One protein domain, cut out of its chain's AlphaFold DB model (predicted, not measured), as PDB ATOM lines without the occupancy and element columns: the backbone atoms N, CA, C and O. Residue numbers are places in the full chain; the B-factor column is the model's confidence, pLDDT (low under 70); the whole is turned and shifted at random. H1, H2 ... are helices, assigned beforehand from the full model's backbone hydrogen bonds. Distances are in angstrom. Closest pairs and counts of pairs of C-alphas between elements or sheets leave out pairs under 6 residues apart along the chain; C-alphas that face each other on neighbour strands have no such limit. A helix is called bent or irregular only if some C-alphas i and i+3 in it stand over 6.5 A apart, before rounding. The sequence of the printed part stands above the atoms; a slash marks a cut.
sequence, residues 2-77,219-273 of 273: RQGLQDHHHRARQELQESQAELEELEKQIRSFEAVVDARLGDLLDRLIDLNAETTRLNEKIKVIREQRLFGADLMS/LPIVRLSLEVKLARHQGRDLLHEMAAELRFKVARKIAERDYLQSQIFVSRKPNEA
ATOM      1  N   ARG A   2     -80.938  -0.334   9.276       58.06
ATOM      2  CA  ARG A   2     -79.730  -0.915   8.630       58.06
ATOM      3  C   ARG A   2     -79.115  -0.057   7.512       58.06
ATOM      4  O   ARG A   2     -77.900  -0.045   7.385       58.06
ATOM      5  N   GLN A   3     -79.939   0.667   6.757       60.56
ATOM      6  CA  GLN A   3     -79.490   1.488   5.624       60.56
ATOM      7  C   GLN A   3     -78.627   2.680   6.077       60.56
ATOM      8  O   GLN A   3     -77.513   2.835   5.602       60.56
ATOM      9  N   GLY A   4     -79.050   3.409   7.120       66.69
ATOM     10  CA  GLY A   4     -78.258   4.517   7.671       66.69
ATOM     11  C   GLY A   4     -76.904   4.091   8.259       66.69
ATOM     12  O   GLY A   4     -75.919   4.797   8.088       66.69
ATOM     13  N   LEU A   5     -76.814   2.915   8.895       64.00
ATOM     14  CA  LEU A   5     -75.532   2.373   9.375       64.00
ATOM     15  C   LEU A   5     -74.572   2.077   8.213       64.00
ATOM     16  O   LEU A   5     -73.399   2.430   8.288       64.00
ATOM     17  N   GLN A   6     -75.068   1.480   7.127       68.50
ATOM     18  CA  GLN A   6     -74.267   1.214   5.926       68.50
ATOM     19  C   GLN A   6     -73.768   2.512   5.274       68.50
ATOM     20  O   GLN A   6     -72.590   2.591   4.925       68.50
ATOM     21  N   ASP A   7     -74.607   3.547   5.205       74.50
ATOM     22  CA  ASP A   7     -74.226   4.859   4.670       74.50
ATOM     23  C   ASP A   7     -73.129   5.530   5.520       74.50
ATOM     24  O   ASP A   7     -72.157   6.064   4.980       74.50
ATOM     25  N   HIS A   8     -73.218   5.439   6.854       75.62
ATOM     26  CA  HIS A   8     -72.172   5.931   7.759       75.62
ATOM     27  C   HIS A   8     -70.841   5.183   7.583       75.62
ATOM     28  O   HIS A   8     -69.789   5.820   7.546       75.62
ATOM     29  N   HIS A   9     -70.864   3.856   7.416       77.75
ATOM     30  CA  HIS A   9     -69.649   3.072   7.164       77.75
ATOM     31  C   HIS A   9     -68.993   3.413   5.822       77.75
ATOM     32  O   HIS A   9     -67.768   3.517   5.749       77.75
ATOM     33  N   HIS A  10     -69.786   3.591   4.763       81.44
ATOM     34  CA  HIS A  10     -69.262   3.990   3.458       81.44
ATOM     35  C   HIS A  10     -68.625   5.378   3.515       81.44
ATOM     36  O   HIS A  10     -67.507   5.543   3.030       81.44
ATOM     37  N   ARG A  11     -69.273   6.333   4.187       85.19
ATOM     38  CA  ARG A  11     -68.736   7.684   4.376       85.19
ATOM     39  C   ARG A  11     -67.438   7.691   5.188       85.19
ATOM     40  O   ARG A  11     -66.472   8.308   4.761       85.19
ATOM     41  N   ALA A  12     -67.379   6.959   6.302       81.12
ATOM     42  CA  ALA A  12     -66.172   6.875   7.130       81.12
ATOM     43  C   ALA A  12     -64.992   6.207   6.396       81.12
ATOM     44  O   ALA A  12     -63.840   6.590   6.586       81.12
ATOM     45  N   ARG A  13     -65.261   5.217   5.530       84.38
ATOM     46  CA  ARG A  13     -64.228   4.609   4.674       84.38
ATOM     47  C   ARG A  13     -63.729   5.567   3.596       84.38
ATOM     48  O   ARG A  13     -62.529   5.588   3.350       84.38
ATOM     49  N   GLN A  14     -64.623   6.337   2.976       88.44
ATOM     50  CA  GLN A  14     -64.238   7.373   2.013       88.44
ATOM     51  C   GLN A  14     -63.364   8.437   2.680       88.44
ATOM     52  O   GLN A  14     -62.275   8.711   2.195       88.44
ATOM     53  N   GLU A  15     -63.771   8.935   3.847       88.88
ATOM     54  CA  GLU A  15     -63.011   9.933   4.610       88.88
ATOM     55  C   GLU A  15     -61.632   9.409   5.051       88.88
ATOM     56  O   GLU A  15     -60.640  10.142   5.027       88.88
ATOM     57  N   LEU A  16     -61.538   8.122   5.414       88.81
ATOM     58  CA  LEU A  16     -60.259   7.472   5.699       88.81
ATOM     59  C   LEU A  16     -59.372   7.420   4.451       88.81
ATOM     60  O   LEU A  16     -58.188   7.729   4.549       88.81
ATOM     61  N   GLN A  17     -59.931   7.044   3.299       91.12
ATOM     62  CA  GLN A  17     -59.192   6.972   2.039       91.12
ATOM     63  C   GLN A  17     -58.705   8.357   1.588       91.12
ATOM     64  O   GLN A  17     -57.558   8.486   1.167       91.12
ATOM     65  N   GLU A  18     -59.540   9.388   1.717       91.31
ATOM     66  CA  GLU A  18     -59.178  10.783   1.436       91.31
ATOM     67  C   GLU A  18     -58.044  11.249   2.355       91.31
ATOM     68  O   GLU A  18     -57.002  11.684   1.871       91.31
ATOM     69  N   SER A  19     -58.180  11.046   3.670       87.69
ATOM     70  CA  SER A  19     -57.144  11.433   4.642       87.69
ATOM     71  C   SER A  19     -55.826  10.673   4.425       87.69
ATOM     72  O   SER A  19     -54.744  11.211   4.643       87.69
ATOM     73  N   GLN A  20     -55.889   9.404   4.007       91.19
ATOM     74  CA  GLN A  20     -54.703   8.611   3.669       91.19
ATOM     75  C   GLN A  20     -54.015   9.130   2.405       91.19
ATOM     76  O   GLN A  20     -52.792   9.255   2.394       91.19
ATOM     77  N   ALA A  21     -54.782   9.475   1.369       92.62
ATOM     78  CA  ALA A  21     -54.235  10.068   0.153       92.62
ATOM     79  C   ALA A  21     -53.586  11.437   0.428       92.62
ATOM     80  O   ALA A  21     -52.503  11.715  -0.088       92.62
ATOM     81  N   GLU A  22     -54.200  12.266   1.280       90.94
ATOM     82  CA  GLU A  22     -53.621  13.536   1.737       90.94
ATOM     83  C   GLU A  22     -52.291  13.334   2.469       90.94
ATOM     84  O   GLU A  22     -51.326  14.058   2.218       90.94
ATOM     85  N   LEU A  23     -52.218  12.334   3.349       91.06
ATOM     86  CA  LEU A  23     -50.999  11.990   4.074       91.06
ATOM     87  C   LEU A  23     -49.885  11.540   3.126       91.06
ATOM     88  O   LEU A  23     -48.763  12.029   3.235       91.06
ATOM     89  N   GLU A  24     -50.184  10.649   2.179       93.44
ATOM     90  CA  GLU A  24     -49.205  10.190   1.189       93.44
ATOM     91  C   GLU A  24     -48.685  11.339   0.319       93.44
ATOM     92  O   GLU A  24     -47.495  11.396   0.001       93.44
ATOM     93  N   GLU A  25     -49.563  12.262  -0.071       92.50
ATOM     94  CA  GLU A  25     -49.180  13.443  -0.837       92.50
ATOM     95  C   GLU A  25     -48.301  14.386  -0.009       92.50
ATOM     96  O   GLU A  25     -47.259  14.836  -0.490       92.50
ATOM     97  N   LEU A  26     -48.651  14.634   1.257       90.88
ATOM     98  CA  LEU A  26     -47.835  15.440   2.163       90.88
ATOM     99  C   LEU A  26     -46.443  14.824   2.356       90.88
ATOM    100  O   LEU A  26     -45.440  15.530   2.264       90.88
ATOM    101  N   GLU A  27     -46.359  13.509   2.568       92.62
ATOM    102  CA  GLU A  27     -45.083  12.801   2.696       92.62
ATOM    103  C   GLU A  27     -44.237  12.902   1.420       92.62
ATOM    104  O   GLU A  27     -43.027  13.125   1.499       92.62
ATOM    105  N   LYS A  28     -44.848  12.788   0.234       94.38
ATOM    106  CA  LYS A  28     -44.147  12.995  -1.045       94.38
ATOM    107  C   LYS A  28     -43.632  14.424  -1.178       94.38
ATOM    108  O   LYS A  28     -42.480  14.617  -1.568       94.38
ATOM    109  N   GLN A  29     -44.451  15.417  -0.828       91.69
ATOM    110  CA  GLN A  29     -44.051  16.823  -0.859       91.69
ATOM    111  C   GLN A  29     -42.875  17.089   0.079       91.69
ATOM    112  O   GLN A  29     -41.901  17.702  -0.357       91.69
ATOM    113  N   ILE A  30     -42.919  16.568   1.310       93.81
ATOM    114  CA  ILE A  30     -41.815  16.665   2.274       93.81
ATOM    115  C   ILE A  30     -40.541  16.064   1.684       93.81
ATOM    116  O   ILE A  30     -39.555  16.780   1.561       93.81
ATOM    117  N   ARG A  31     -40.578  14.812   1.212       94.69
ATOM    118  CA  ARG A  31     -39.393  14.144   0.637       94.69
ATOM    119  C   ARG A  31     -38.816  14.896  -0.558       94.69
ATOM    120  O   ARG A  31     -37.603  15.021  -0.697       94.69
ATOM    121  N   SER A  32     -39.679  15.401  -1.440       93.94
ATOM    122  CA  SER A  32     -39.233  16.182  -2.597       93.94
ATOM    123  C   SER A  32     -38.580  17.501  -2.180       93.94
ATOM    124  O   SER A  32     -37.596  17.920  -2.785       93.94
ATOM    125  N   PHE A  33     -39.101  18.147  -1.134       94.38
ATOM    126  CA  PHE A  33     -38.554  19.390  -0.616       94.38
ATOM    127  C   PHE A  33     -37.241  19.160   0.138       94.38
ATOM    128  O   PHE A  33     -36.296  19.911  -0.086       94.38
ATOM    129  N   GLU A  34     -37.150  18.103   0.946       94.75
ATOM    130  CA  GLU A  34     -35.910  17.649   1.589       94.75
ATOM    131  C   GLU A  34     -34.806  17.455   0.552       94.75
ATOM    132  O   GLU A  34     -33.764  18.088   0.656       94.75
ATOM    133  N   ALA A  35     -35.079  16.724  -0.533       94.75
ATOM    134  CA  ALA A  35     -34.103  16.527  -1.603       94.75
ATOM    135  C   ALA A  35     -33.617  17.848  -2.235       94.75
ATOM    136  O   ALA A  35     -32.447  17.978  -2.592       94.75
ATOM    137  N   VAL A  36     -34.496  18.850  -2.372       94.00
ATOM    138  CA  VAL A  36     -34.120  20.180  -2.886       94.00
ATOM    139  C   VAL A  36     -33.265  20.951  -1.879       94.00
ATOM    140  O   VAL A  36     -32.318  21.631  -2.281       94.00
ATOM    141  N   VAL A  37     -33.601  20.878  -0.591       94.56
ATOM    142  CA  VAL A  37     -32.837  21.513   0.489       94.56
ATOM    143  C   VAL A  37     -31.459  20.869   0.600       94.56
ATOM    144  O   VAL A  37     -30.465  21.591   0.579       94.56
ATOM    145  N   ASP A  38     -31.387  19.542   0.613       93.69
ATOM    146  CA  ASP A  38     -30.142  18.780   0.692       93.69
ATOM    147  C   ASP A  38     -29.239  19.074  -0.506       93.69
ATOM    148  O   ASP A  38     -28.074  19.416  -0.332       93.69
ATOM    149  N   ALA A  39     -29.783  19.078  -1.725       93.75
ATOM    150  CA  ALA A  39     -29.006  19.402  -2.921       93.75
ATOM    151  C   ALA A  39     -28.448  20.840  -2.924       93.75
ATOM    152  O   ALA A  39     -27.449  21.116  -3.586       93.75
ATOM    153  N   ARG A  40     -29.098  21.787  -2.230       92.69
ATOM    154  CA  ARG A  40     -28.665  23.195  -2.186       92.69
ATOM    155  C   ARG A  40     -27.785  23.524  -0.982       92.69
ATOM    156  O   ARG A  40     -26.887  24.359  -1.109       92.69
ATOM    157  N   LEU A  41     -28.084  22.947   0.179       94.94
ATOM    158  CA  LEU A  41     -27.504  23.311   1.474       94.94
ATOM    159  C   LEU A  41     -26.677  22.184   2.102       94.94
ATOM    160  O   LEU A  41     -25.812  22.498   2.914       94.94
ATOM    161  N   GLY A  42     -26.899  20.919   1.729       93.44
ATOM    162  CA  GLY A  42     -26.263  19.738   2.328       93.44
ATOM    163  C   GLY A  42     -24.741  19.828   2.326       93.44
ATOM    164  O   GLY A  42     -24.138  19.927   3.391       93.44
ATOM    165  N   ASP A  43     -24.130  19.974   1.146       94.50
ATOM    166  CA  ASP A  43     -22.669  20.103   1.006       94.50
ATOM    167  C   ASP A  43     -22.074  21.248   1.852       94.50
ATOM    168  O   ASP A  43     -20.947  21.171   2.345       94.50
ATOM    169  N   LEU A  44     -22.815  22.353   2.009       94.31
ATOM    170  CA  LEU A  44     -22.367  23.504   2.795       94.31
ATOM    171  C   LEU A  44     -22.445  23.226   4.297       94.31
ATOM    172  O   LEU A  44     -21.555  23.649   5.038       94.31
ATOM    173  N   LEU A  45     -23.501  22.546   4.744       94.31
ATOM    174  CA  LEU A  45     -23.680  22.143   6.135       94.31
ATOM    175  C   LEU A  45     -22.636  21.101   6.536       94.31
ATOM    176  O   LEU A  45     -21.966  21.294   7.549       94.31
ATOM    177  N   ASP A  46     -22.421  20.082   5.706       95.50
ATOM    178  CA  ASP A  46     -21.400  19.055   5.934       95.50
ATOM    179  C   ASP A  46     -20.013  19.688   6.034       95.50
ATOM    180  O   ASP A  46     -19.277  19.479   7.002       95.50
ATOM    181  N   ARG A  47     -19.691  20.598   5.110       95.50
ATOM    182  CA  ARG A  47     -18.423  21.328   5.155       95.50
ATOM    183  C   ARG A  47     -18.275  22.194   6.406       95.50
ATOM    184  O   ARG A  47     -17.159  22.352   6.901       95.50
ATOM    185  N   LEU A  48     -19.357  22.777   6.926       95.25
ATOM    186  CA  LEU A  48     -19.319  23.499   8.203       95.25
ATOM    187  C   LEU A  48     -19.069  22.564   9.381       95.25
ATOM    188  O   LEU A  48     -18.317  22.937  10.281       95.25
ATOM    189  N   ILE A  49     -19.686  21.381   9.391       96.25
ATOM    190  CA  ILE A  49     -19.474  20.368  10.428       96.25
ATOM    191  C   ILE A  49     -17.997  19.960  10.448       96.25
ATOM    192  O   ILE A  49     -17.357  20.041  11.501       96.25
ATOM    193  N   ASP A  50     -17.431  19.644   9.284       96.62
ATOM    194  CA  ASP A  50     -16.024  19.262   9.145       96.62
ATOM    195  C   ASP A  50     -15.072  20.377   9.587       96.62
ATOM    196  O   ASP A  50     -14.153  20.146  10.380       96.62
ATOM    197  N   LEU A  51     -15.308  21.614   9.135       95.44
ATOM    198  CA  LEU A  51     -14.490  22.764   9.527       95.44
ATOM    199  C   LEU A  51     -14.587  23.054  11.026       95.44
ATOM    200  O   LEU A  51     -13.577  23.369  11.654       95.44
ATOM    201  N   ASN A  52     -15.773  22.934  11.623       95.06
ATOM    202  CA  ASN A  52     -15.934  23.093  13.065       95.06
ATOM    203  C   ASN A  52     -15.125  22.033  13.819       95.06
ATOM    204  O   ASN A  52     -14.351  22.386  14.708       95.06
ATOM    205  N   ALA A  53     -15.220  20.764  13.422       95.81
ATOM    206  CA  ALA A  53     -14.422  19.697  14.017       95.81
ATOM    207  C   ALA A  53     -12.910  19.954  13.868       95.81
ATOM    208  O   ALA A  53     -12.148  19.754  14.818       95.81
ATOM    209  N   GLU A  54     -12.463  20.444  12.709       95.56
ATOM    210  CA  GLU A  54     -11.061  20.793  12.477       95.56
ATOM    211  C   GLU A  54     -10.600  21.964  13.359       95.56
ATOM    212  O   GLU A  54      -9.562  21.862  14.015       95.56
ATOM    213  N   THR A  55     -11.375  23.051  13.437       95.12
ATOM    214  CA  THR A  55     -11.050  24.205  14.297       95.12
ATOM    215  C   THR A  55     -10.976  23.819  15.776       95.12
ATOM    216  O   THR A  55     -10.038  24.234  16.457       95.12
ATOM    217  N   THR A  56     -11.872  22.957  16.268       95.12
ATOM    218  CA  THR A  56     -11.813  22.421  17.639       95.12
ATOM    219  C   THR A  56     -10.511  21.660  17.881       95.12
ATOM    220  O   THR A  56      -9.788  21.966  18.829       95.12
ATOM    221  N   ARG A  57     -10.136  20.749  16.974       94.81
ATOM    222  CA  ARG A  57      -8.870  20.000  17.069       94.81
ATOM    223  C   ARG A  57      -7.646  20.917  17.040       94.81
ATOM    224  O   ARG A  57      -6.654  20.653  17.719       94.81
ATOM    225  N   LEU A  58      -7.667  21.980  16.233       93.19
ATOM    226  CA  LEU A  58      -6.573  22.956  16.185       93.19
ATOM    227  C   LEU A  58      -6.482  23.764  17.482       93.19
ATOM    228  O   LEU A  58      -5.378  23.963  17.987       93.19
ATOM    229  N   ASN A  59      -7.616  24.171  18.052       92.94
ATOM    230  CA  ASN A  59      -7.661  24.859  19.340       92.94
ATOM    231  C   ASN A  59      -7.105  23.989  20.474       92.94
ATOM    232  O   ASN A  59      -6.285  24.464  21.260       92.94
ATOM    233  N   GLU A  60      -7.473  22.709  20.525       91.06
ATOM    234  CA  GLU A  60      -6.905  21.749  21.481       91.06
ATOM    235  C   GLU A  60      -5.387  21.619  21.316       91.06
ATOM    236  O   GLU A  60      -4.644  21.692  22.293       91.06
ATOM    237  N   LYS A  61      -4.892  21.519  20.075       90.69
ATOM    238  CA  LYS A  61      -3.445  21.492  19.804       90.69
ATOM    239  C   LYS A  61      -2.744  22.765  20.271       90.69
ATOM    240  O   LYS A  61      -1.670  22.681  20.860       90.69
ATOM    241  N   ILE A  62      -3.327  23.938  20.019       89.31
ATOM    242  CA  ILE A  62      -2.772  25.218  20.480       89.31
ATOM    243  C   ILE A  62      -2.736  25.264  22.005       89.31
ATOM    244  O   ILE A  62      -1.731  25.698  22.565       89.31
ATOM    245  N   LYS A  63      -3.794  24.798  22.675       87.12
ATOM    246  CA  LYS A  63      -3.848  24.703  24.136       87.12
ATOM    247  C   LYS A  63      -2.693  23.856  24.671       87.12
ATOM    248  O   LYS A  63      -1.920  24.360  25.478       87.12
ATOM    249  N   VAL A  64      -2.498  22.652  24.131       86.19
ATOM    250  CA  VAL A  64      -1.392  21.761  24.526       86.19
ATOM    251  C   VAL A  64      -0.026  22.414  24.288       86.19
ATOM    252  O   VAL A  64       0.826  22.385  25.169       86.19
ATOM    253  N   ILE A  65       0.192  23.059  23.134       86.62
ATOM    254  CA  ILE A  65       1.458  23.758  22.841       86.62
ATOM    255  C   ILE A  65       1.707  24.899  23.840       86.62
ATOM    256  O   ILE A  65       2.839  25.099  24.282       86.62
ATOM    257  N   ARG A  66       0.671  25.666  24.197       84.44
ATOM    258  CA  ARG A  66       0.782  26.759  25.175       84.44
ATOM    259  C   ARG A  66       1.069  26.228  26.577       84.44
ATOM    260  O   ARG A  66       1.948  26.767  27.237       84.44
ATOM    261  N   GLU A  67       0.389  25.169  27.004       82.50
ATOM    262  CA  GLU A  67       0.622  24.518  28.300       82.50
ATOM    263  C   GLU A  67       2.043  23.952  28.399       82.50
ATOM    264  O   GLU A  67       2.740  24.236  29.369       82.50
ATOM    265  N   GLN A  68       2.523  23.255  27.364       83.12
ATOM    266  CA  GLN A  68       3.902  22.750  27.304       83.12
ATOM    267  C   GLN A  68       4.943  23.874  27.387       83.12
ATOM    268  O   GLN A  68       5.966  23.717  28.045       83.12
ATOM    269  N   ARG A  69       4.701  25.022  26.743       81.25
ATOM    270  CA  ARG A  69       5.614  26.177  26.813       81.25
ATOM    271  C   ARG A  69       5.609  26.871  28.172       81.25
ATOM    272  O   ARG A  69       6.652  27.357  28.590       81.25
ATOM    273  N   LEU A  70       4.449  26.969  28.820       80.75
ATOM    274  CA  LEU A  70       4.304  27.670  30.099       80.75
ATOM    275  C   LEU A  70       4.791  26.832  31.280       80.75
ATOM    276  O   LEU A  70       5.400  27.379  32.193       80.75
ATOM    277  N   PHE A  71       4.520  25.526  31.265       76.94
ATOM    278  CA  PHE A  71       4.735  24.661  32.424       76.94
ATOM    279  C   PHE A  71       5.731  23.513  32.178       76.94
ATOM    280  O   PHE A  71       6.100  22.805  33.113       76.94
ATOM    281  N   GLY A  72       6.213  23.325  30.945       73.94
ATOM    282  CA  GLY A  72       7.189  22.284  30.625       73.94
ATOM    283  C   GLY A  72       6.634  20.877  30.859       73.94
ATOM    284  O   GLY A  72       5.660  20.478  30.222       73.94
ATOM    285  N   ALA A  73       7.276  20.124  31.757       67.19
ATOM    286  CA  ALA A  73       6.850  18.775  32.140       67.19
ATOM    287  C   ALA A  73       5.613  18.767  33.061       67.19
ATOM    288  O   ALA A  73       4.872  17.784  33.070       67.19
ATOM    289  N   ASP A  74       5.354  19.862  33.781       68.12
ATOM    290  CA  ASP A  74       4.237  19.976  34.721       68.12
ATOM    291  C   ASP A  74       2.968  20.464  34.009       68.12
ATOM    292  O   ASP A  74       2.531  21.602  34.162       68.12
ATOM    293  N   LEU A  75       2.345  19.605  33.197       66.56
ATOM    294  CA  LEU A  75       1.090  19.947  32.515       66.56
ATOM    295  C   LEU A  75       0.001  20.385  33.506       66.56
ATOM    296  O   LEU A  75      -0.135  19.800  34.575       66.56
ATOM    297  N   MET A  76      -0.831  21.358  33.132       68.50
ATOM    298  CA  MET A  76      -1.985  21.781  33.934       68.50
ATOM    299  C   MET A  76      -3.271  21.130  33.426       68.50
ATOM    300  O   MET A  76      -3.547  21.096  32.231       68.50
ATOM    301  N   SER A  77      -4.088  20.640  34.352       65.50
ATOM    302  CA  SER A  77      -5.440  20.145  34.103       65.50
ATOM    303  C   SER A  77      -6.479  21.175  34.550       65.50
ATOM    304  O   SER A  77      -6.296  21.876  35.547       65.50
ATOM    305  N   LEU A 219     -43.471  19.582  11.762       92.06
ATOM    306  CA  LEU A 219     -42.051  19.408  11.479       92.06
ATOM    307  C   LEU A 219     -41.414  20.710  10.948       92.06
ATOM    308  O   LEU A 219     -41.985  21.379  10.079       92.06
ATOM    309  N   PRO A 220     -40.175  21.041  11.369       92.56
ATOM    310  CA  PRO A 220     -39.473  22.242  10.909       92.56
ATOM    311  C   PRO A 220     -39.331  22.332   9.388       92.56
ATOM    312  O   PRO A 220     -39.379  23.423   8.825       92.56
ATOM    313  N   ILE A 221     -39.191  21.189   8.714       92.62
ATOM    314  CA  ILE A 221     -39.048  21.121   7.259       92.62
ATOM    315  C   ILE A 221     -40.315  21.582   6.527       92.62
ATOM    316  O   ILE A 221     -40.229  22.281   5.516       92.62
ATOM    317  N   VAL A 222     -41.498  21.276   7.071       92.38
ATOM    318  CA  VAL A 222     -42.780  21.721   6.510       92.38
ATOM    319  C   VAL A 222     -42.931  23.223   6.694       92.38
ATOM    320  O   VAL A 222     -43.270  23.924   5.738       92.38
ATOM    321  N   ARG A 223     -42.595  23.736   7.882       93.38
ATOM    322  CA  ARG A 223     -42.564  25.178   8.139       93.38
ATOM    323  C   ARG A 223     -41.619  25.904   7.181       93.38
ATOM    324  O   ARG A 223     -42.031  26.881   6.560       93.38
ATOM    325  N   LEU A 224     -40.400  25.394   6.995       94.06
ATOM    326  CA  LEU A 224     -39.444  25.950   6.036       94.06
ATOM    327  C   LEU A 224     -40.009  25.927   4.609       94.06
ATOM    328  O   LEU A 224     -39.887  26.910   3.884       94.06
ATOM    329  N   SER A 225     -40.680  24.844   4.206       93.62
ATOM    330  CA  SER A 225     -41.311  24.763   2.882       93.62
ATOM    331  C   SER A 225     -42.366  25.856   2.674       93.62
ATOM    332  O   SER A 225     -42.473  26.417   1.580       93.62
ATOM    333  N   LEU A 226     -43.114  26.204   3.725       92.75
ATOM    334  CA  LEU A 226     -44.114  27.266   3.698       92.75
ATOM    335  C   LEU A 226     -43.457  28.648   3.624       92.75
ATOM    336  O   LEU A 226     -43.880  29.476   2.820       92.75
ATOM    337  N   GLU A 227     -42.390  28.875   4.388       94.31
ATOM    338  CA  GLU A 227     -41.594  30.107   4.331       94.31
ATOM    339  C   GLU A 227     -40.964  30.307   2.944       94.31
ATOM    340  O   GLU A 227     -41.043  31.400   2.382       94.31
ATOM    341  N   VAL A 228     -40.434  29.243   2.327       94.81
ATOM    342  CA  VAL A 228     -39.906  29.275   0.953       94.81
ATOM    343  C   VAL A 228     -41.010  29.585  -0.058       94.81
ATOM    344  O   VAL A 228     -40.810  30.424  -0.938       94.81
ATOM    345  N   LYS A 229     -42.188  28.952   0.053       93.69
ATOM    346  CA  LYS A 229     -43.341  29.254  -0.816       93.69
ATOM    347  C   LYS A 229     -43.758  30.723  -0.681       93.69
ATOM    348  O   LYS A 229     -43.946  31.396  -1.694       93.69
ATOM    349  N   LEU A 230     -43.846  31.240   0.544       95.81
ATOM    350  CA  LEU A 230     -44.198  32.631   0.830       95.81
ATOM    351  C   LEU A 230     -43.163  33.614   0.268       95.81
ATOM    352  O   LEU A 230     -43.537  34.571  -0.408       95.81
ATOM    353  N   ALA A 231     -41.872  33.355   0.476       94.88
ATOM    354  CA  ALA A 231     -40.793  34.163  -0.088       94.88
ATOM    355  C   ALA A 231     -40.848  34.182  -1.623       94.88
ATOM    356  O   ALA A 231     -40.701  35.237  -2.242       94.88
ATOM    357  N   ARG A 232     -41.170  33.041  -2.245       94.25
ATOM    358  CA  ARG A 232     -41.313  32.927  -3.700       94.25
ATOM    359  C   ARG A 232     -42.471  33.764  -4.239       94.25
ATOM    360  O   ARG A 232     -42.315  34.407  -5.273       94.25
ATOM    361  N   HIS A 233     -43.596  33.819  -3.523       94.94
ATOM    362  CA  HIS A 233     -44.705  34.724  -3.854       94.94
ATOM    363  C   HIS A 233     -44.315  36.206  -3.761       94.94
ATOM    364  O   HIS A 233     -44.873  37.029  -4.479       94.94
ATOM    365  N   GLN A 234     -43.333  36.541  -2.925       94.50
ATOM    366  CA  GLN A 234     -42.753  37.883  -2.821       94.50
ATOM    367  C   GLN A 234     -41.616  38.131  -3.834       94.50
ATOM    368  O   GLN A 234     -40.975  39.180  -3.784       94.50
ATOM    369  N   GLY A 235     -41.339  37.181  -4.737       93.88
ATOM    370  CA  GLY A 235     -40.268  37.273  -5.733       93.88
ATOM    371  C   GLY A 235     -38.856  37.034  -5.184       93.88
ATOM    372  O   GLY A 235     -37.885  37.382  -5.851       93.88
ATOM    373  N   ARG A 236     -38.726  36.459  -3.981       94.94
ATOM    374  CA  ARG A 236     -37.443  36.160  -3.322       94.94
ATOM    375  C   ARG A 236     -37.142  34.658  -3.350       94.94
ATOM    376  O   ARG A 236     -38.059  33.843  -3.251       94.94
ATOM    377  N   ASP A 237     -35.865  34.283  -3.458       94.75
ATOM    378  CA  ASP A 237     -35.413  32.885  -3.319       94.75
ATOM    379  C   ASP A 237     -34.727  32.694  -1.960       94.75
ATOM    380  O   ASP A 237     -33.515  32.866  -1.817       94.75
ATOM    381  N   LEU A 238     -35.525  32.310  -0.961       94.94
ATOM    382  CA  LEU A 238     -35.059  32.107   0.411       94.94
ATOM    383  C   LEU A 238     -33.955  31.041   0.511       94.94
ATOM    384  O   LEU A 238     -32.996  31.219   1.257       94.94
ATOM    385  N   LEU A 239     -34.038  29.950  -0.260       94.38
ATOM    386  CA  LEU A 239     -33.012  28.901  -0.217       94.38
ATOM    387  C   LEU A 239     -31.675  29.406  -0.767       94.38
ATOM    388  O   LEU A 239     -30.619  28.998  -0.288       94.38
ATOM    389  N   HIS A 240     -31.706  30.293  -1.765       94.50
ATOM    390  CA  HIS A 240     -30.494  30.931  -2.268       94.50
ATOM    391  C   HIS A 240     -29.865  31.872  -1.232       94.50
ATOM    392  O   HIS A 240     -28.650  31.836  -1.035       94.50
ATOM    393  N   GLU A 241     -30.677  32.673  -0.541       95.62
ATOM    394  CA  GLU A 241     -30.218  33.556   0.540       95.62
ATOM    395  C   GLU A 241     -29.581  32.753   1.684       95.62
ATOM    396  O   GLU A 241     -28.457  33.044   2.100       95.62
ATOM    397  N   MET A 242     -30.233  31.668   2.117       95.94
ATOM    398  CA  MET A 242     -29.687  30.744   3.117       95.94
ATOM    399  C   MET A 242     -28.366  30.116   2.653       95.94
ATOM    400  O   MET A 242     -27.404  30.055   3.419       95.94
ATOM    401  N   ALA A 243     -28.276  29.684   1.390       95.44
ATOM    402  CA  ALA A 243     -27.038  29.142   0.832       95.44
ATOM    403  C   ALA A 243     -25.906  30.182   0.832       95.44
ATOM    404  O   ALA A 243     -24.760  29.851   1.144       95.44
ATOM    405  N   ALA A 244     -26.205  31.441   0.504       96.00
ATOM    406  CA  ALA A 244     -25.232  32.529   0.546       96.00
ATOM    407  C   ALA A 244     -24.735  32.791   1.978       96.00
ATOM    408  O   ALA A 244     -23.528  32.917   2.198       96.00
ATOM    409  N   GLU A 245     -25.636  32.786   2.962       96.44
ATOM    410  CA  GLU A 245     -25.275  32.919   4.375       96.44
ATOM    411  C   GLU A 245     -24.391  31.753   4.852       96.44
ATOM    412  O   GLU A 245     -23.367  31.967   5.508       96.44
ATOM    413  N   LEU A 246     -24.730  30.514   4.484       95.44
ATOM    414  CA  LEU A 246     -23.914  29.341   4.809       95.44
ATOM    415  C   LEU A 246     -22.529  29.414   4.158       95.44
ATOM    416  O   LEU A 246     -21.533  29.156   4.832       95.44
ATOM    417  N   ARG A 247     -22.428  29.833   2.892       96.38
ATOM    418  CA  ARG A 247     -21.131  30.054   2.226       96.38
ATOM    419  C   ARG A 247     -20.285  31.088   2.960       96.38
ATOM    420  O   ARG A 247     -19.083  30.883   3.114       96.38
ATOM    421  N   PHE A 248     -20.897  32.164   3.450       96.62
ATOM    422  CA  PHE A 248     -20.198  33.154   4.267       96.62
ATOM    423  C   PHE A 248     -19.678  32.543   5.577       96.62
ATOM    424  O   PHE A 248     -18.515  32.744   5.935       96.62
ATOM    425  N   LYS A 249     -20.495  31.732   6.266       96.62
ATOM    426  CA  LYS A 249     -20.066  30.996   7.469       96.62
ATOM    427  C   LYS A 249     -18.910  30.038   7.164       96.62
ATOM    428  O   LYS A 249     -17.949  30.006   7.929       96.62
ATOM    429  N   VAL A 250     -18.964  29.319   6.039       96.62
ATOM    430  CA  VAL A 250     -17.887  28.425   5.579       96.62
ATOM    431  C   VAL A 250     -16.605  29.217   5.357       96.62
ATOM    432  O   VAL A 250     -15.571  28.864   5.914       96.62
ATOM    433  N   ALA A 251     -16.664  30.316   4.603       96.88
ATOM    434  CA  ALA A 251     -15.499  31.154   4.328       96.88
ATOM    435  C   ALA A 251     -14.869  31.701   5.618       96.88
ATOM    436  O   ALA A 251     -13.654  31.628   5.799       96.88
ATOM    437  N   ARG A 252     -15.699  32.170   6.557       96.81
ATOM    438  CA  ARG A 252     -15.242  32.621   7.877       96.81
ATOM    439  C   ARG A 252     -14.545  31.502   8.654       96.81
ATOM    440  O   ARG A 252     -13.504  31.746   9.255       96.81
ATOM    441  N   LYS A 253     -15.098  30.287   8.636       95.50
ATOM    442  CA  LYS A 253     -14.512  29.128   9.324       95.50
ATOM    443  C   LYS A 253     -13.211  28.649   8.689       95.50
ATOM    444  O   LYS A 253     -12.296  28.277   9.417       95.50
ATOM    445  N   ILE A 254     -13.087  28.724   7.365       96.38
ATOM    446  CA  ILE A 254     -11.820  28.467   6.665       96.38
ATOM    447  C   ILE A 254     -10.757  29.471   7.121       96.38
ATOM    448  O   ILE A 254      -9.671  29.061   7.515       96.38
ATOM    449  N   ALA A 255     -11.084  30.766   7.153       96.69
ATOM    450  CA  ALA A 255     -10.148  31.790   7.615       96.69
ATOM    451  C   ALA A 255      -9.727  31.578   9.082       96.69
ATOM    452  O   ALA A 255      -8.554  31.731   9.418       96.69
ATOM    453  N   GLU A 256     -10.664  31.185   9.954       95.56
ATOM    454  CA  GLU A 256     -10.363  30.817  11.343       95.56
ATOM    455  C   GLU A 256      -9.395  29.629  11.409       95.56
ATOM    456  O   GLU A 256      -8.371  29.706  12.086       95.56
ATOM    457  N   ARG A 257      -9.670  28.550  10.669       96.06
ATOM    458  CA  ARG A 257      -8.785  27.383  10.583       96.06
ATOM    459  C   ARG A 257      -7.381  27.777  10.126       96.06
ATOM    460  O   ARG A 257      -6.411  27.395  10.778       96.06
ATOM    461  N   ASP A 258      -7.270  28.536   9.040       95.75
ATOM    462  CA  ASP A 258      -5.984  28.943   8.464       95.75
ATOM    463  C   ASP A 258      -5.194  29.814   9.451       95.75
ATOM    464  O   ASP A 258      -3.989  29.628   9.646       95.75
ATOM    465  N   TYR A 259      -5.888  30.703  10.167       95.31
ATOM    466  CA  TYR A 259      -5.303  31.476  11.253       95.31
ATOM    467  C   TYR A 259      -4.765  30.579  12.378       95.31
ATOM    468  O   TYR A 259      -3.605  30.727  12.774       95.31
ATOM    469  N   LEU A 260      -5.543  29.604  12.860       94.19
ATOM    470  CA  LEU A 260      -5.096  28.666  13.897       94.19
ATOM    471  C   LEU A 260      -3.908  27.811  13.425       94.19
ATOM    472  O   LEU A 260      -2.950  27.612  14.174       94.19
ATOM    473  N   GLN A 261      -3.916  27.350  12.173       93.62
ATOM    474  CA  GLN A 261      -2.787  26.624  11.588       93.62
ATOM    475  C   GLN A 261      -1.519  27.492  11.556       93.62
ATOM    476  O   GLN A 261      -0.446  27.020  11.941       93.62
ATOM    477  N   SER A 262      -1.637  28.771  11.180       92.56
ATOM    478  CA  SER A 262      -0.507  29.709  11.187       92.56
ATOM    479  C   SER A 262       0.050  29.945  12.599       92.56
ATOM    480  O   SER A 262       1.268  29.917  12.782       92.56
ATOM    481  N   GLN A 263      -0.810  30.062  13.623       89.94
ATOM    482  CA  GLN A 263      -0.370  30.163  15.020       89.94
ATOM    483  C   GLN A 263       0.437  28.943  15.466       89.94
ATOM    484  O   GLN A 263       1.449  29.093  16.155       89.94
ATOM    485  N   ILE A 264       0.007  27.736  15.087       89.69
ATOM    486  CA  ILE A 264       0.731  26.499  15.405       89.69
ATOM    487  C   ILE A 264       2.092  26.491  14.708       89.69
ATOM    488  O   ILE A 264       3.086  26.139  15.339       89.69
ATOM    489  N   PHE A 265       2.157  26.890  13.436       88.12
ATOM    490  CA  PHE A 265       3.410  26.943  12.683       88.12
ATOM    491  C   PHE A 265       4.423  27.905  13.318       88.12
ATOM    492  O   PHE A 265       5.555  27.509  13.590       88.12
ATOM    493  N   VAL A 266       4.000  29.133  13.638       85.00
ATOM    494  CA  VAL A 266       4.837  30.111  14.357       85.00
ATOM    495  C   VAL A 266       5.236  29.570  15.729       85.00
ATOM    496  O   VAL A 266       6.380  29.707  16.146       85.00
ATOM    497  N   SER A 267       4.325  28.880  16.416       75.62
ATOM    498  CA  SER A 267       4.612  28.295  17.726       75.62
ATOM    499  C   SER A 267       5.529  27.061  17.677       75.62
ATOM    500  O   SER A 267       6.005  26.596  18.712       75.62
ATOM    501  N   ARG A 268       5.801  26.506  16.496       70.19
ATOM    502  CA  ARG A 268       6.723  25.377  16.322       70.19
ATOM    503  C   ARG A 268       8.125  25.784  15.910       70.19
ATOM    504  O   ARG A 268       9.017  24.967  16.080       70.19
ATOM    505  N   LYS A 269       8.335  26.997  15.393       62.00
ATOM    506  CA  LYS A 269       9.683  27.534  15.191       62.00
ATOM    507  C   LYS A 269      10.184  28.067  16.538       62.00
ATOM    508  O   LYS A 269       9.666  29.090  16.991       62.00
ATOM    509  N   PRO A 270      11.103  27.375  17.236       55.44
ATOM    510  CA  PRO A 270      11.779  27.999  18.360       55.44
ATOM    511  C   PRO A 270      12.659  29.129  17.806       55.44
ATOM    512  O   PRO A 270      13.052  29.079  16.643       55.44
ATOM    513  N   ASN A 271      12.924  30.151  18.619       50.97
ATOM    514  CA  ASN A 271      13.912  31.189  18.324       50.97
ATOM    515  C   ASN A 271      15.223  30.544  17.833       50.97
ATOM    516  O   ASN A 271      15.993  30.031  18.637       50.97
ATOM    517  N   GLU A 272      15.471  30.583  16.525       44.28
ATOM    518  CA  GLU A 272      16.824  30.631  15.975       44.28
ATOM    519  C   GLU A 272      17.255  32.100  16.049       44.28
ATOM    520  O   GLU A 272      17.078  32.863  15.101       44.28
ATOM    521  N   ALA A 273      17.703  32.518  17.231       37.50
ATOM    522  CA  ALA A 273      18.402  33.777  17.469       37.50
ATOM    523  C   ALA A 273      19.335  33.600  18.667       37.50
ATOM    524  O   ALA A 273      18.842  33.111  19.711       37.50
TER     525      ALA A 273
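Overview. This is residues 2 to 77 and 219 to 273 of the 273 residues of the protein "J domain-containing protein" of Chloroflexi bacterium RBG_13_50_21 (UniProt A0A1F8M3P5). A long bent helix makes most of the length: its second arm H1b runs side by side with H3, and short H2 packs on its first arm H1a near the bend, while residues 2 to 25 stick out alone. The printed part, 131 residues with three named helices, is all helix, and extended: radius of gyration of the C-alphas 27.7 A, spans 102 by 40 by 18 A.

Along the chain. H1, residues 2 to 71, was assigned as one helix by its hydrogen bonds but is bent, with C-alphas 40 and 43 7.5 A apart. H1a, residues 2 to 40, starts at C-alpha (-79.730, -0.915, 8.630) and measures 57.5 A; H1b, residues 43 to 71, 41.9 A. H2 spans residues 220 to 233. H3, residues 238 to 268, 45.2 A, ends at C-alpha (6.723, 25.377, 16.322).

Arrangement. H1a and H1b stand at a steep tilt of 54 degrees. H1a touches H2 with residues 30 to 34 alone, about perpendicular at 76 degrees; the closest C-alphas, Ile 30 and Val 222, are 6.7 A apart. H1b touches H3 at a shallow tilt of 23 degrees, the same way; the closest C-alphas, Thr 55 and Arg 257, are 5.4 A apart. Every O i to N i+4 pair is within hydrogen-bond range in H1a, H1b, H2 and H3.

Size, cuts and confidence. Residues 78 to 218 are not printed; C-alphas 77 and 219 are 43.0 A apart. The pLDDT is under 70 in residues 2 to 6, 73 to 77 and 269 to 273.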